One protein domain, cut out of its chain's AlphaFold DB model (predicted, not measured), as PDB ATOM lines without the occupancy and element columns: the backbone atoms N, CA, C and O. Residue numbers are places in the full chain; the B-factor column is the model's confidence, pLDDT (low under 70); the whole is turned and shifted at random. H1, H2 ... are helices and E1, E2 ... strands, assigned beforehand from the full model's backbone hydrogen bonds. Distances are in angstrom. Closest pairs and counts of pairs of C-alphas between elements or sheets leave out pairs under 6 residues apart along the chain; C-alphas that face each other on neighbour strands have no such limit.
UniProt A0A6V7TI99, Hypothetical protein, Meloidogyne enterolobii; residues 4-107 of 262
ATOM      1  N   VAL A   4     313.414 336.861 226.338       94.81
ATOM      2  CA  VAL A   4     314.867 336.963 226.496       94.81
ATOM      3  C   VAL A   4     315.159 337.578 227.858       94.81
ATOM      4  O   VAL A   4     314.579 338.600 228.217       94.81
ATOM      5  N   ALA A   5     316.097 336.975 228.585       96.06
ATOM      6  CA  ALA A   5     316.666 337.543 229.797       96.06
ATOM      7  C   ALA A   5     318.172 337.740 229.606       96.06
ATOM      8  O   ALA A   5     318.877 336.805 229.224       96.06
ATOM      9  N   VAL A   6     318.665 338.945 229.888       96.19
ATOM     10  CA  VAL A   6     320.101 339.245 229.951       96.19
ATOM     11  C   VAL A   6     320.454 339.509 231.404       96.19
ATOM     12  O   VAL A   6     319.987 340.478 231.999       96.19
ATOM     13  N   ILE A   7     321.270 338.627 231.977       95.00
ATOM     14  CA  ILE A   7     321.696 338.709 233.373       95.00
ATOM     15  C   ILE A   7     323.120 339.257 233.411       95.00
ATOM     16  O   ILE A   7     324.071 338.600 232.983       95.00
ATOM     17  N   VAL A   8     323.267 340.462 233.947       93.25
ATOM     18  CA  VAL A   8     324.554 341.113 234.179       93.25
ATOM     19  C   VAL A   8     325.006 340.762 235.590       93.25
ATOM     20  O   VAL A   8     324.466 341.266 236.575       93.25
ATOM     21  N   ARG A   9     325.991 339.869 235.688       91.12
ATOM     22  CA  ARG A   9     326.554 339.450 236.976       91.12
ATOM     23  C   ARG A   9     327.312 340.605 237.649       91.12
ATOM     24  O   ARG A   9     327.923 341.408 236.940       91.12
ATOM     25  N   PRO A  10     327.321 340.666 238.995       90.69
ATOM     26  CA  PRO A  10     328.151 341.619 239.713       90.69
ATOM     27  C   PRO A  10     329.621 341.470 239.316       90.69
ATOM     28  O   PRO A  10     330.130 340.358 239.159       90.69
ATOM     29  N   ARG A  11     330.306 342.600 239.183       88.31
ATOM     30  CA  ARG A  11     331.744 342.670 238.943       88.31
ATOM     31  C   ARG A  11     332.313 343.846 239.711       88.31
ATOM     32  O   ARG A  11     331.891 344.986 239.509       88.31
ATOM     33  N   GLU A  12     333.293 343.555 240.556       85.69
ATOM     34  CA  GLU A  12     333.938 344.545 241.410       85.69
ATOM     35  C   GLU A  12     334.411 345.766 240.605       85.69
ATOM     36  O   GLU A  12     334.992 345.649 239.521       85.69
ATOM     37  N   GLY A  13     334.084 346.955 241.114       83.69
ATOM     38  CA  GLY A  13     334.428 348.233 240.493       83.69
ATOM     39  C   GLY A  13     333.680 348.580 239.199       83.69
ATOM     40  O   GLY A  13     333.950 349.644 238.647       83.69
ATOM     41  N   CYS A  14     332.769 347.728 238.707       87.94
ATOM     42  CA  CYS A  14     331.987 347.970 237.486       87.94
ATOM     43  C   CYS A  14     330.480 347.893 237.749       87.94
ATOM     44  O   CYS A  14     329.765 348.882 237.620       87.94
ATOM     45  N   VAL A  15     330.008 346.715 238.161       88.69
ATOM     46  CA  VAL A  15     328.593 346.410 238.383       88.69
ATOM     47  C   VAL A  15     328.448 345.931 239.828       88.69
ATOM     48  O   VAL A  15     328.791 344.784 240.114       88.69
ATOM     49  N   PRO A  16     328.006 346.786 240.766       86.00
ATOM     50  CA  PRO A  16     328.023 346.446 242.189       86.00
ATOM     51  C   PRO A  16     326.963 345.404 242.567       86.00
ATOM     52  O   PRO A  16     327.162 344.632 243.499       86.00
ATOM     53  N   ILE A  17     325.840 345.376 241.846       90.25
ATOM     54  CA  ILE A  17     324.682 344.517 242.113       90.25
ATOM     55  C   ILE A  17     324.261 343.868 240.796       90.25
ATOM     56  O   ILE A  17     324.402 344.474 239.734       90.25
ATOM     57  N   GLN A  18     323.761 342.632 240.858       93.81
ATOM     58  CA  GLN A  18     323.266 341.926 239.682       93.81
ATOM     59  C   GLN A  18     322.120 342.709 239.048       93.81
ATOM     60  O   GLN A  18     321.201 343.122 239.750       93.81
ATOM     61  N   GLN A  19     322.148 342.835 237.726       94.25
ATOM     62  CA  GLN A  19     321.058 343.440 236.974       94.25
ATOM     63  C   GLN A  19     320.467 342.469 235.972       94.25
ATOM     64  O   GLN A  19     321.165 341.626 235.402       94.25
ATOM     65  N   ILE A  20     319.161 342.590 235.771       96.44
ATOM     66  CA  ILE A  20     318.396 341.724 234.883       96.44
ATOM     67  C   ILE A  20     317.660 342.619 233.903       96.44
ATOM     68  O   ILE A  20     316.871 343.477 234.291       96.44
ATOM     69  N   TYR A  21     317.925 342.407 232.624       97.12
ATOM     70  CA  TYR A  21     317.129 342.960 231.547       97.12
ATOM     71  C   TYR A  21     316.201 341.877 231.005       97.12
ATOM     72  O   TYR A  21     316.645 340.754 230.753       97.12
ATOM     73  N   LEU A  22     314.925 342.212 230.827       96.12
ATOM     74  CA  LEU A  22     313.895 341.300 230.341       96.12
ATOM     75  C   LEU A  22     313.212 341.908 229.121       96.12
ATOM     76  O   LEU A  22     312.839 343.077 229.130       96.12
ATOM     77  N   ALA A  23     313.016 341.087 228.095       94.94
ATOM     78  CA  ALA A  23     312.197 341.424 226.944       94.94
ATOM     79  C   ALA A  23     311.269 340.255 226.621       94.94
ATOM     80  O   ALA A  23     311.718 339.108 226.561       94.94
ATOM     81  N   ASP A  24     309.997 340.552 226.354       93.94
ATOM     82  CA  ASP A  24     309.019 339.575 225.880       93.94
ATOM     83  C   ASP A  24     308.375 340.041 224.564       93.94
ATOM     84  O   ASP A  24     307.970 341.196 224.385       93.94
ATOM     85  N   ALA A  25     308.300 339.124 223.602       90.88
ATOM     86  CA  ALA A  25     307.562 339.320 222.369       90.88
ATOM     87  C   ALA A  25     306.050 339.359 222.605       90.88
ATOM     88  O   ALA A  25     305.368 339.961 221.786       90.88
ATOM     89  N   SER A  26     305.508 338.726 223.653       89.69
ATOM     90  CA  SER A  26     304.056 338.746 223.888       89.69
ATOM     91  C   SER A  26     303.538 340.088 224.381       89.69
ATOM     92  O   SER A  26     302.362 340.388 224.171       89.69
ATOM     93  N   ASP A  27     304.392 340.897 225.007       88.31
ATOM     94  CA  ASP A  27     304.012 342.241 225.424       88.31
ATOM     95  C   ASP A  27     303.626 343.053 224.189       88.31
ATOM     96  O   ASP A  27     304.318 343.029 223.178       88.31
ATOM     97  N   SER A  28     302.519 343.783 224.222       84.31
ATOM     98  CA  SER A  28     302.104 344.610 223.079       84.31
ATOM     99  C   SER A  28     302.890 345.920 222.976       84.31
ATOM    100  O   SER A  28     302.822 346.599 221.953       84.31
ATOM    101  N   GLY A  29     303.622 346.275 224.033       88.06
ATOM    102  CA  GLY A  29     304.388 347.510 224.132       88.06
ATOM    103  C   GLY A  29     305.751 347.473 223.427       88.06
ATOM    104  O   GLY A  29     306.216 346.406 222.991       88.06
ATOM    105  N   PRO A  30     306.410 348.644 223.334       90.62
ATOM    106  CA  PRO A  30     307.783 348.737 222.862       90.62
ATOM    107  C   PRO A  30     308.725 347.951 223.778       90.62
ATOM    108  O   PRO A  30     308.454 347.747 224.962       90.62
ATOM    109  N   ILE A  31     309.864 347.542 223.228       93.06
ATOM    110  CA  ILE A  31     310.993 347.078 224.022       93.06
ATOM    111  C   ILE A  31     311.395 348.180 225.017       93.06
ATOM    112  O   ILE A  31     311.539 349.350 224.654       93.06
ATOM    113  N   THR A  32     311.601 347.789 226.273       93.81
ATOM    114  CA  THR A  32     312.006 348.705 227.338       93.81
ATOM    115  C   THR A  32     313.493 349.034 227.247       93.81
ATOM    116  O   THR A  32     314.321 348.227 226.812       93.81
ATOM    117  N   GLY A  33     313.829 350.246 227.687       94.62
ATOM    118  CA  GLY A  33     315.203 350.728 227.814       94.62
ATOM    119  C   GLY A  33     315.760 350.625 229.224       94.62
ATOM    120  O   GLY A  33     316.687 351.357 229.550       94.62
ATOM    121  N   THR A  34     315.163 349.791 230.072       96.44
ATOM    122  CA  THR A  34     315.479 349.717 231.498       96.44
ATOM    123  C   THR A  34     315.659 348.274 231.940       96.44
ATOM    124  O   THR A  34     315.011 347.362 231.425       96.44
ATOM    125  N   PHE A  35     316.521 348.071 232.928       96.81
ATOM    126  CA  PHE A  35     316.566 346.867 233.736       96.81
ATOM    127  C   PHE A  35     315.256 346.702 234.516       96.81
ATOM    128  O   PHE A  35     314.404 347.596 234.564       96.81
ATOM    129  N   GLN A  36     315.094 345.538 235.137       95.00
ATOM    130  CA  GLN A  36     313.914 345.198 235.928       95.00
ATOM    131  C   GLN A  36     313.690 346.152 237.113       95.00
ATOM    132  O   GLN A  36     312.551 346.338 237.534       95.00
ATOM    133  N   ASP A  37     314.750 346.778 237.629       92.94
ATOM    134  CA  ASP A  37     314.678 347.778 238.700       92.94
ATOM    135  C   ASP A  37     314.323 349.197 238.207       92.94
ATOM    136  O   ASP A  37     314.228 350.128 239.006       92.94
ATOM    137  N   GLY A  38     314.123 349.373 236.896       95.06
ATOM    138  CA  GLY A  38     313.798 350.650 236.262       95.06
ATOM    139  C   GLY A  38     315.011 351.508 235.887       95.06
ATOM    140  O   GLY A  38     314.841 352.530 235.223       95.06
ATOM    141  N   THR A  39     316.233 351.111 236.248       94.62
ATOM    142  CA  THR A  39     317.450 351.829 235.840       94.62
ATOM    143  C   THR A  39     317.812 351.515 234.388       94.62
ATOM    144  O   THR A  39     317.472 350.458 233.868       94.62
ATOM    145  N   ASN A  40     318.498 352.420 233.687       93.94
ATOM    146  CA  ASN A  40     318.963 352.201 232.303       93.94
ATOM    147  C   ASN A  40     320.492 352.225 232.160       93.94
ATOM    148  O   ASN A  40     321.027 351.902 231.097       93.94
ATOM    149  N   GLU A  41     321.199 352.608 233.220       93.12
ATOM    150  CA  GLU A  41     322.650 352.653 233.289       93.12
ATOM    151  C   GLU A  41     323.100 352.320 234.715       93.12
ATOM    152  O   GLU A  41     322.523 352.796 235.691       93.12
ATOM    153  N   ILE A  42     324.135 351.491 234.824       89.44
ATOM    154  CA  ILE A  42     324.750 351.075 236.088       89.44
ATOM    155  C   ILE A  42     326.266 351.199 235.988       89.44
ATOM    156  O   ILE A  42     326.837 350.965 234.925       89.44
ATOM    157  N   GLY A  43     326.927 351.513 237.099       84.25
ATOM    158  CA  GLY A  43     328.376 351.713 237.134       84.25
ATOM    159  C   GLY A  43     328.821 353.077 236.600       84.25
ATOM    160  O   GLY A  43     328.020 353.914 236.188       84.25
ATOM    161  N   GLU A  44     330.129 353.324 236.621       77.19
ATOM    162  CA  GLU A  44     330.689 354.621 236.232       77.19
ATOM    163  C   GLU A  44     330.962 354.717 234.725       77.19
ATOM    164  O   GLU A  44     331.854 354.051 234.185       77.19
ATOM    165  N   HIS A  45     330.249 355.626 234.053       68.94
ATOM    166  CA  HIS A  45     330.397 355.873 232.614       68.94
ATOM    167  C   HIS A  45     331.813 356.327 232.223       68.94
ATOM    168  O   HIS A  45     332.392 355.844 231.250       68.94
ATOM    169  N   ARG A  46     332.405 357.233 233.013       69.19
ATOM    170  CA  ARG A  46     333.676 357.910 232.683       69.19
ATOM    171  C   ARG A  46     334.858 356.953 232.524       69.19
ATOM    172  O   ARG A  46     335.787 357.260 231.788       69.19
ATOM    173  N   ASN A  47     334.793 355.788 233.162       74.25
ATOM    174  CA  ASN A  47     335.876 354.811 233.182       74.25
ATOM    175  C   ASN A  47     335.622 353.603 232.264       74.25
ATOM    176  O   ASN A  47     336.325 352.602 232.383       74.25
ATOM    177  N   LYS A  48     334.614 353.660 231.372       78.12
ATOM    178  CA  LYS A  48     334.143 352.502 230.579       78.12
ATOM    179  C   LYS A  48     333.795 351.292 231.460       78.12
ATOM    180  O   LYS A  48     333.920 350.143 231.042       78.12
ATOM    181  N   ARG A  49     333.369 351.550 232.700       82.38
ATOM    182  CA  ARG A  49     333.013 350.518 233.682       82.38
ATOM    183  C   ARG A  49     331.511 350.299 233.796       82.38
ATOM    184  O   ARG A  49     331.086 349.446 234.569       82.38
ATOM    185  N   SER A  50     330.716 351.046 233.033       89.00
ATOM    186  CA  SER A  50     329.265 350.960 233.096       89.00
ATOM    187  C   SER A  50     328.683 349.847 232.225       89.00
ATOM    188  O   SER A  50     329.344 349.257 231.359       89.00
ATOM    189  N   VAL A  51     327.412 349.562 232.482       94.06
ATOM    190  CA  VAL A  51     326.515 348.867 231.564       94.06
ATOM    191  C   VAL A  51     325.357 349.798 231.267       94.06
ATOM    192  O   VAL A  51     324.839 350.435 232.181       94.06
ATOM    193  N   LYS A  52     324.960 349.884 230.000       95.25
ATOM    194  CA  LYS A  52     323.900 350.783 229.551       95.25
ATOM    195  C   LYS A  52     322.941 350.077 228.613       95.25
ATOM    196  O   LYS A  52     323.368 349.262 227.801       95.25
ATOM    197  N   ILE A  53     321.668 350.434 228.696       97.19
ATOM    198  CA  ILE A  53     320.652 350.013 227.740       97.19
ATOM    199  C   ILE A  53     320.324 351.200 226.842       97.19
ATOM    200  O   ILE A  53     319.991 352.286 227.318       97.19
ATOM    201  N   LEU A  54     320.431 350.995 225.534       96.31
ATOM    202  CA  LEU A  54     320.034 351.969 224.524       96.31
ATOM    203  C   LEU A  54     318.894 351.398 223.695       96.31
ATOM    204  O   LEU A  54     318.982 350.274 223.204       96.31
ATOM    205  N   VAL A  55     317.836 352.185 223.525       96.38
ATOM    206  CA  VAL A  55     316.690 351.825 222.692       96.38
ATOM    207  C   VAL A  55     316.779 352.573 221.375       96.38
ATOM    208  O   VAL A  55     317.023 353.778 221.342       96.38
ATOM    209  N   TYR A  56     316.561 351.841 220.292       93.50
ATOM    210  CA  TYR A  56     316.576 352.343 218.929       93.50
ATOM    211  C   TYR A  56     315.258 352.015 218.234       93.50
ATOM    212  O   TYR A  56     314.492 351.164 218.694       93.50
ATOM    213  N   GLU A  57     315.032 352.673 217.094       87.81
ATOM    214  CA  GLU A  57     313.920 352.359 216.188       87.81
ATOM    215  C   GLU A  57     312.571 352.359 216.922       87.81
ATOM    216  O   GLU A  57     311.830 351.384 216.875       87.81
ATOM    217  N   GLU A  58     312.310 353.424 217.688       85.44
ATOM    218  CA  GLU A  58     311.047 353.631 218.417       85.44
ATOM    219  C   GLU A  58     310.637 352.451 219.323       85.44
ATOM    220  O   GLU A  58     309.457 352.163 219.505       85.44
ATOM    221  N   GLY A  59     311.611 351.748 219.915       86.56
ATOM    222  CA  GLY A  59     311.319 350.624 220.810       86.56
ATOM    223  C   GLY A  59     311.199 349.275 220.110       86.56
ATOM    224  O   GLY A  59     310.659 348.334 220.683       86.56
ATOM    225  N   ILE A  60     311.712 349.139 218.888       93.25
ATOM    226  CA  ILE A  60     311.819 347.842 218.200       93.25
ATOM    227  C   ILE A  60     313.110 347.111 218.594       93.25
ATOM    228  O   ILE A  60     313.175 345.878 218.541       93.25
ATOM    229  N   ARG A  61     314.143 347.851 219.008       95.44
ATOM    230  CA  ARG A  61     315.475 347.323 219.311       95.44
ATOM    231  C   ARG A  61     316.010 347.886 220.624       95.44
ATOM    232  O   ARG A  61     315.990 349.096 220.816       95.44
ATOM    233  N   ALA A  62     316.579 347.019 221.457       97.50
ATOM    234  CA  ALA A  62     317.443 347.406 222.566       97.50
ATOM    235  C   ALA A  62     318.840 346.810 222.402       97.50
ATOM    236  O   ALA A  62     318.988 345.630 222.083       97.50
ATOM    237  N   ASP A  63     319.853 347.620 222.682       97.88
ATOM    238  CA  ASP A  63     321.233 347.180 222.836       97.88
ATOM    239  C   ASP A  63     321.611 347.310 224.318       97.88
ATOM    240  O   ASP A  63     321.621 348.410 224.874       97.88
ATOM    241  N   VAL A  64     321.921 346.183 224.960       97.56
ATOM    242  CA  VAL A  64     322.522 346.119 226.297       97.56
ATOM    243  C   VAL A  64     324.037 346.100 226.115       97.56
ATOM    244  O   VAL A  64     324.605 345.108 225.658       97.56
ATOM    245  N   ILE A  65     324.692 347.211 226.441       96.00
ATOM    246  CA  ILE A  65     326.112 347.455 226.181       96.00
ATOM    247  C   ILE A  65     326.886 347.326 227.489       96.00
ATOM    248  O   ILE A  65     326.690 348.114 228.414       96.00
ATOM    249  N   LEU A  66     327.789 346.350 227.560       93.94
ATOM    250  CA  LEU A  66     328.669 346.095 228.694       93.94
ATOM    251  C   LEU A  66     330.076 346.608 228.358       93.94
ATOM    252  O   LEU A  66     330.932 345.843 227.911       93.94
ATOM    253  N   TYR A  67     330.340 347.897 228.595       91.69
ATOM    254  CA  TYR A  67     331.616 348.532 228.224       91.69
ATOM    255  C   TYR A  67     332.836 347.849 228.852       91.69
ATOM    256  O   TYR A  67     333.865 347.681 228.206       91.69
ATOM    257  N   HIS A  68     332.694 347.392 230.095       89.00
ATOM    258  CA  HIS A  68     333.756 346.738 230.862       89.00
ATOM    259  C   HIS A  68     334.134 345.332 230.347       89.00
ATOM    260  O   HIS A  68     335.083 344.716 230.846       89.00
ATOM    261  N   LEU A  69     333.365 344.803 229.391       88.88
ATOM    262  CA  LEU A  69     333.584 343.519 228.726       88.88
ATOM    263  C   LEU A  69     333.762 343.655 227.211       88.88
ATOM    264  O   LEU A  69     334.072 342.657 226.573       88.88
ATOM    265  N   ASP A  70     333.590 344.855 226.649       89.81
ATOM    266  CA  ASP A  70     333.520 345.046 225.196       89.81
ATOM    267  C   ASP A  70     332.483 344.101 224.554       89.81
ATOM    268  O   ASP A  70     332.753 343.383 223.592       89.81
ATOM    269  N   THR A  71     331.297 344.043 225.173       91.94
ATOM    270  CA  THR A  71     330.212 343.140 224.778       91.94
ATOM    271  C   THR A  71     328.929 343.922 224.549       91.94
ATOM    272  O   THR A  71     328.528 344.724 225.394       91.94
ATOM    273  N   THR A  72     328.236 343.626 223.452       96.19
ATOM    274  CA  THR A  72     326.901 344.153 223.161       96.19
ATOM    275  C   THR A  72     325.923 343.006 222.947       96.19
ATOM    276  O   THR A  72     326.144 342.130 222.110       96.19
ATOM    277  N   VAL A  73     324.809 343.027 223.679       97.12
ATOM    278  CA  VAL A  73     323.666 342.135 223.448       97.12
ATOM    279  C   VAL A  73     322.547 342.946 222.818       97.12
ATOM    280  O   VAL A  73     321.952 343.809 223.457       97.12
ATOM    281  N   ARG A  74     322.257 342.667 221.553       97.75
ATOM    282  CA  ARG A  74     321.198 343.308 220.781       97.75
ATOM    283  C   ARG A  74     319.970 342.423 220.747       97.75
ATOM    284  O   ARG A  74     320.037 341.274 220.320       97.75
ATOM    285  N   ILE A  75     318.842 342.986 221.146       97.25
ATOM    286  CA  ILE A  75     317.546 342.321 221.161       97.25
ATOM    287  C   ILE A  75     316.617 343.122 220.265       97.25
ATOM    288  O   ILE A  75     316.416 344.317 220.469       97.25
ATOM    289  N   ARG A  76     316.063 342.460 219.253       95.75
ATOM    290  CA  ARG A  76     315.127 343.077 218.311       95.75
ATOM    291  C   ARG A  76     313.818 342.312 218.302       95.75
ATOM    292  O   ARG A  76     313.811 341.083 218.184       95.75
ATOM    293  N   LYS A  77     312.725 343.057 218.400       93.50
ATOM    294  CA  LYS A  77     311.359 342.550 218.403       93.50
ATOM    295  C   LYS A  77     310.760 342.582 217.005       93.50
ATOM    296  O   LYS A  77     310.876 343.572 216.293       93.50
ATOM    297  N   PHE A  78     310.093 341.497 216.621       91.06
ATOM    298  CA  PHE A  78     309.389 341.390 215.344       91.06
ATOM    299  C   PHE A  78     307.888 341.251 215.594       91.06
ATOM    300  O   PHE A  78     307.340 340.145 215.680       91.06
ATOM    301  N   GLY A  79     307.234 342.405 215.757       86.69
ATOM    302  CA  GLY A  79     305.852 342.483 216.230       86.69
ATOM    303  C   GLY A  79     305.670 341.715 217.541       86.69
ATOM    304  O   GLY A  79     306.593 341.617 218.347       86.69
ATOM    305  N   ASN A  80     304.506 341.089 217.717       87.31
ATOM    306  CA  ASN A  80     304.194 340.356 218.950       87.31
ATOM    307  C   ASN A  80     304.446 338.840 218.832       87.31
ATOM    308  O   ASN A  80     303.754 338.027 219.445       87.31
ATOM    309  N   LYS A  81     305.364 338.427 217.944       88.25
ATOM    310  CA  LYS A  81     305.544 337.010 217.576       88.25
ATOM    311  C   LYS A  81     306.823 336.410 218.139       88.25
ATOM    312  O   LYS A  81     306.788 335.313 218.704       88.25
ATOM    313  N   PHE A  82     307.951 337.086 217.941       92.88
ATOM    314  CA  PHE A  82     309.250 336.591 218.380       92.88
ATOM    315  C   PHE A  82     310.282 337.708 218.562       92.88
ATOM    316  O   PHE A  82     310.163 338.801 218.007       92.88
ATOM    317  N   LEU A  83     311.318 337.378 219.327       92.56
ATOM    318  CA  LEU A  83     312.542 338.147 219.495       92.56
ATOM    319  C   LEU A  83     313.685 337.486 218.722       92.56
ATOM    320  O   LEU A  83     313.760 336.253 218.629       92.56
ATOM    321  N   SER A  84     314.583 338.322 218.213       94.19
ATOM    322  CA  SER A  84     315.921 337.932 217.768       94.19
ATOM    323  C   SER A  84     316.959 338.472 218.745       94.19
ATOM    324  O   SER A  84     316.763 339.536 219.340       94.19
ATOM    325  N   VAL A  85     318.049 337.726 218.904       95.00
ATOM    326  CA  VAL A  85     319.165 338.089 219.775       95.00
ATOM    327  C   VAL A  85     320.446 337.998 218.966       95.00
ATOM    328  O   VAL A  85     320.711 336.979 218.331       95.00
ATOM    329  N   PHE A  86     321.236 339.059 219.009       95.19
ATOM    330  CA  PHE A  86     322.576 339.115 218.453       95.19
ATOM    331  C   PHE A  86     323.549 339.473 219.573       95.19
ATOM    332  O   PHE A  86     323.284 340.384 220.354       95.19
ATOM    333  N   ILE A  87     324.655 338.740 219.671       93.50
ATOM    334  CA  ILE A  87     325.660 338.933 220.716       93.50
ATOM    335  C   ILE A  87     326.993 339.198 220.032       93.50
ATOM    336  O   ILE A  87     327.507 338.346 219.310       93.50
ATOM    337  N   GLU A  88     327.547 340.372 220.288       93.06
ATOM    338  CA  GLU A  88     328.916 340.727 219.945       93.06
ATOM    339  C   GLU A  88     329.736 340.679 221.228       93.06
ATOM    340  O   GLU A  88     329.435 341.403 222.173       93.06
ATOM    341  N   ALA A  89     330.717 339.783 221.296       89.88
ATOM    342  CA  ALA A  89     331.558 339.594 222.472       89.88
ATOM    343  C   ALA A  89     332.986 339.235 222.056       89.88
ATOM    344  O   ALA A  89     333.201 338.561 221.046       89.88
ATOM    345  N   SER A  90     333.964 339.631 222.872       83.94
ATOM    346  CA  SER A  90     335.356 339.209 222.700       83.94
ATOM    347  C   SER A  90     335.492 337.685 222.789       83.94
ATOM    348  O   SER A  90     334.981 337.064 223.723       83.94
ATOM    349  N   THR A  91     336.256 337.079 221.876       79.81
ATOM    350  CA  THR A  91     336.523 335.626 221.869       79.81
ATOM    351  C   THR A  91     337.097 335.135 223.197       79.81
ATOM    352  O   THR A  91     336.656 334.113 223.716       79.81
ATOM    353  N   LYS A  92     337.973 335.930 223.828       79.25
ATOM    354  CA  LYS A  92     338.555 335.626 225.145       79.25
ATOM    355  C   LYS A  92     337.502 335.453 226.242       79.25
ATOM    356  O   LYS A  92     337.709 334.691 227.179       79.25
ATOM    357  N   LEU A  93     336.385 336.179 226.175       81.00
ATOM    358  CA  LEU A  93     335.309 336.053 227.164       81.00
ATOM    359  C   LEU A  93     334.472 334.797 226.956       81.00
ATOM    360  O   LEU A  93     333.991 334.228 227.939       81.00
ATOM    361  N   LEU A  94     334.308 334.384 225.699       79.31
ATOM    362  CA  LEU A  94     333.592 333.168 225.333       79.31
ATOM    363  C   LEU A  94     334.402 331.928 225.736       79.31
ATOM    364  O   LEU A  94     333.858 331.017 226.346       79.31
ATOM    365  N   GLU A  95     335.713 331.929 225.495       76.06
ATOM    366  CA  GLU A  95     336.610 330.806 225.815       76.06
ATOM    367  C   GLU A  95     336.774 330.550 227.323       76.06
ATOM    368  O   GLU A  95     337.005 329.418 227.736       76.06
ATOM    369  N   ASN A  96     336.613 331.577 228.161       73.25
ATOM    370  CA  ASN A  96     336.752 331.470 229.619       73.25
ATOM    371  C   ASN A  96     335.506 330.901 230.333       73.25
ATOM    372  O   ASN A  96     335.423 330.964 231.562       73.25
ATOM    373  N   GLN A  97     334.510 330.392 229.602       70.94
ATOM    374  CA  GLN A  97     333.307 329.799 230.191       70.94
ATOM    375  C   GLN A  97     333.425 328.270 230.293       70.94
ATOM    376  O   GLN A  97     333.707 327.596 229.309       70.94
ATOM    377  N   ASN A  98     333.124 327.714 231.471       70.00
ATOM    378  CA  ASN A  98     333.215 326.270 231.743       70.00
ATOM    379  C   ASN A  98     331.863 325.526 231.690       70.00
ATOM    380  O   ASN A  98     331.791 324.368 232.099       70.00
ATOM    381  N   ASP A  99     330.781 326.144 231.201       74.88
ATOM    382  CA  ASP A  99     329.470 325.480 231.185       74.88
ATOM    383  C   ASP A  99     329.247 324.639 229.923       74.88
ATOM    384  O   ASP A  99     329.256 325.124 228.794       74.88
ATOM    385  N   HIS A 100     328.891 323.371 230.122       67.81
ATOM    386  CA  HIS A 100     328.666 322.402 229.043       67.81
ATOM    387  C   HIS A 100     327.356 322.582 228.245       67.81
ATOM    388  O   HIS A 100     327.053 321.768 227.368       67.81
ATOM    389  N   HIS A 101     326.545 323.602 228.542       74.62
ATOM    390  CA  HIS A 101     325.230 323.827 227.921       74.62
ATOM    391  C   HIS A 101     325.093 325.241 227.335       74.62
ATOM    392  O   HIS A 101     324.095 325.923 227.558       74.62
ATOM    393  N   GLN A 102     326.090 325.685 226.567       77.12
ATOM    394  CA  GLN A 102     326.095 327.007 225.935       77.12
ATOM    395  C   GLN A 102     325.885 326.917 224.419       77.12
ATOM    396  O   GLN A 102     326.799 326.579 223.669       77.12
ATOM    397  N   ILE A 103     324.679 327.274 223.957       83.06
ATOM    398  CA  ILE A 103     324.308 327.236 222.528       83.06
ATOM    399  C   ILE A 103     325.176 328.192 221.697       83.06
ATOM    400  O   ILE A 103     325.536 327.868 220.571       83.06
ATOM    401  N   CYS A 104     325.557 329.345 222.255       80.50
ATOM    402  CA  CYS A 104     326.365 330.343 221.545       80.50
ATOM    403  C   CYS A 104     327.815 329.892 221.292       80.50
ATOM    404  O   CYS A 104     328.466 330.460 220.425       80.50
ATOM    405  N   ILE A 105     328.312 328.890 222.030       81.31
ATOM    406  CA  ILE A 105     329.677 328.360 221.873       81.31
ATOM    407  C   ILE A 105     329.659 327.012 221.154       81.31
ATOM    408  O   ILE A 105     330.435 326.780 220.233       81.31
ATOM    409  N   HIS A 106     328.770 326.110 221.571       81.31
ATOM    410  CA  HIS A 106     328.781 324.713 221.131       81.31
ATOM    411  C   HIS A 106     327.659 324.364 220.146       81.31
ATOM    412  O   HIS A 106     327.575 323.220 219.701       81.31
ATOM    413  N   GLY A 107     326.788 325.319 219.813       76.50
ATOM    414  CA  GLY A 107     325.595 325.067 219.012       76.50
ATOM    415  C   GLY A 107     324.524 324.270 219.765       76.50
ATOM    416  O   GLY A 107     324.590 324.036 220.976       76.50
TER     417      GLY A 107
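This is residues 4 to 107 of the 262 residues of the protein "Hypothetical protein" of Meloidogyne enterolobii (UniProt A0A6V7TI99). A small, uneven sandwich: a twisted sheet of four strands, E3 to E6, has the two-stranded hairpin E1 and E2 face to face with it, the strands of the two sheets nearly aligned. The long link of residues 25 to 50 joins the two layers, and a tail with the short helices H1 and H2 runs on past the E6 edge. The printed part has 104 residues, with six named strands followed by two named helices; the larger sheet has the order E3 - E4 - E5 - E6, and both sheets are antiparallel. The class is mostly strand, with 47 residues, under half, in named elements. The whole is compact, with a radius of gyration of the C-alphas of 14.0 A and spans of 36 by 35 by 20 A.

Begin with E3, residues 51 to 56, E4, 61 to 66, E5, 71 to 78, and E6, 82 to 88, which form a meander, each strand the antiparallel neighbour of the one before. Look for N 54 and O 63 at 2.9 A in the hairpin E3 and E4, N 64 and O 73 at 2.8 A in the hairpin E4 and E5, and N 74 and O 86 at 2.8 A in the hairpin E5 and E6. E3 and E6 are the edge strands. The other sheet is the hairpin of E1, residues 4 to 8, and E2, residues 19 to 24, antiparallel at 171 degrees, with N 6 and O 21 at 2.8 A. The two sheets make a sandwich, two sheets face to face, their facing parts 9.6 A centre to centre and their strands at 20 degrees. The closest C-alphas of E2 and E6 are those of Asp 24 and Leu 83, 7.4 A. H1, residues 91 to 95, and H2, residues 103 to 106, are not on the larger sheet; they are close but not clearly touching, with the C-alphas of Leu 94 and Ile 105 closest at 7.1 A. In H1 every O i to N i+4 pair is within hydrogen-bond range; H2 is too short for such a pair.

Find C-alpha 71 at (330.212, 343.140, 224.778); from there E5 runs 22.9 A to C-alpha 78. E6 spans 20.2 A, E2 16.8 A, E3 16.4 A, E4 16.2 A and E1 13.0 A. E1 begins at C-alpha 4, (314.867, 336.963, 226.496). H1 measures 6.2 A and H2 5.3 A, ending at C-alpha 106, (328.781, 324.713, 221.131).

The C-alphas of Gly 13 and Lys 81 are the two farthest apart, 38.5 A. The printed part has no cut. The link E2 to E3, 26 residues, is long; within it residues 41 to 42 pair antiparallel with residues 51 to 52 of E3. Mean pLDDT of the printed part is 88.9; residues 45 to 46 and 100 are under 70.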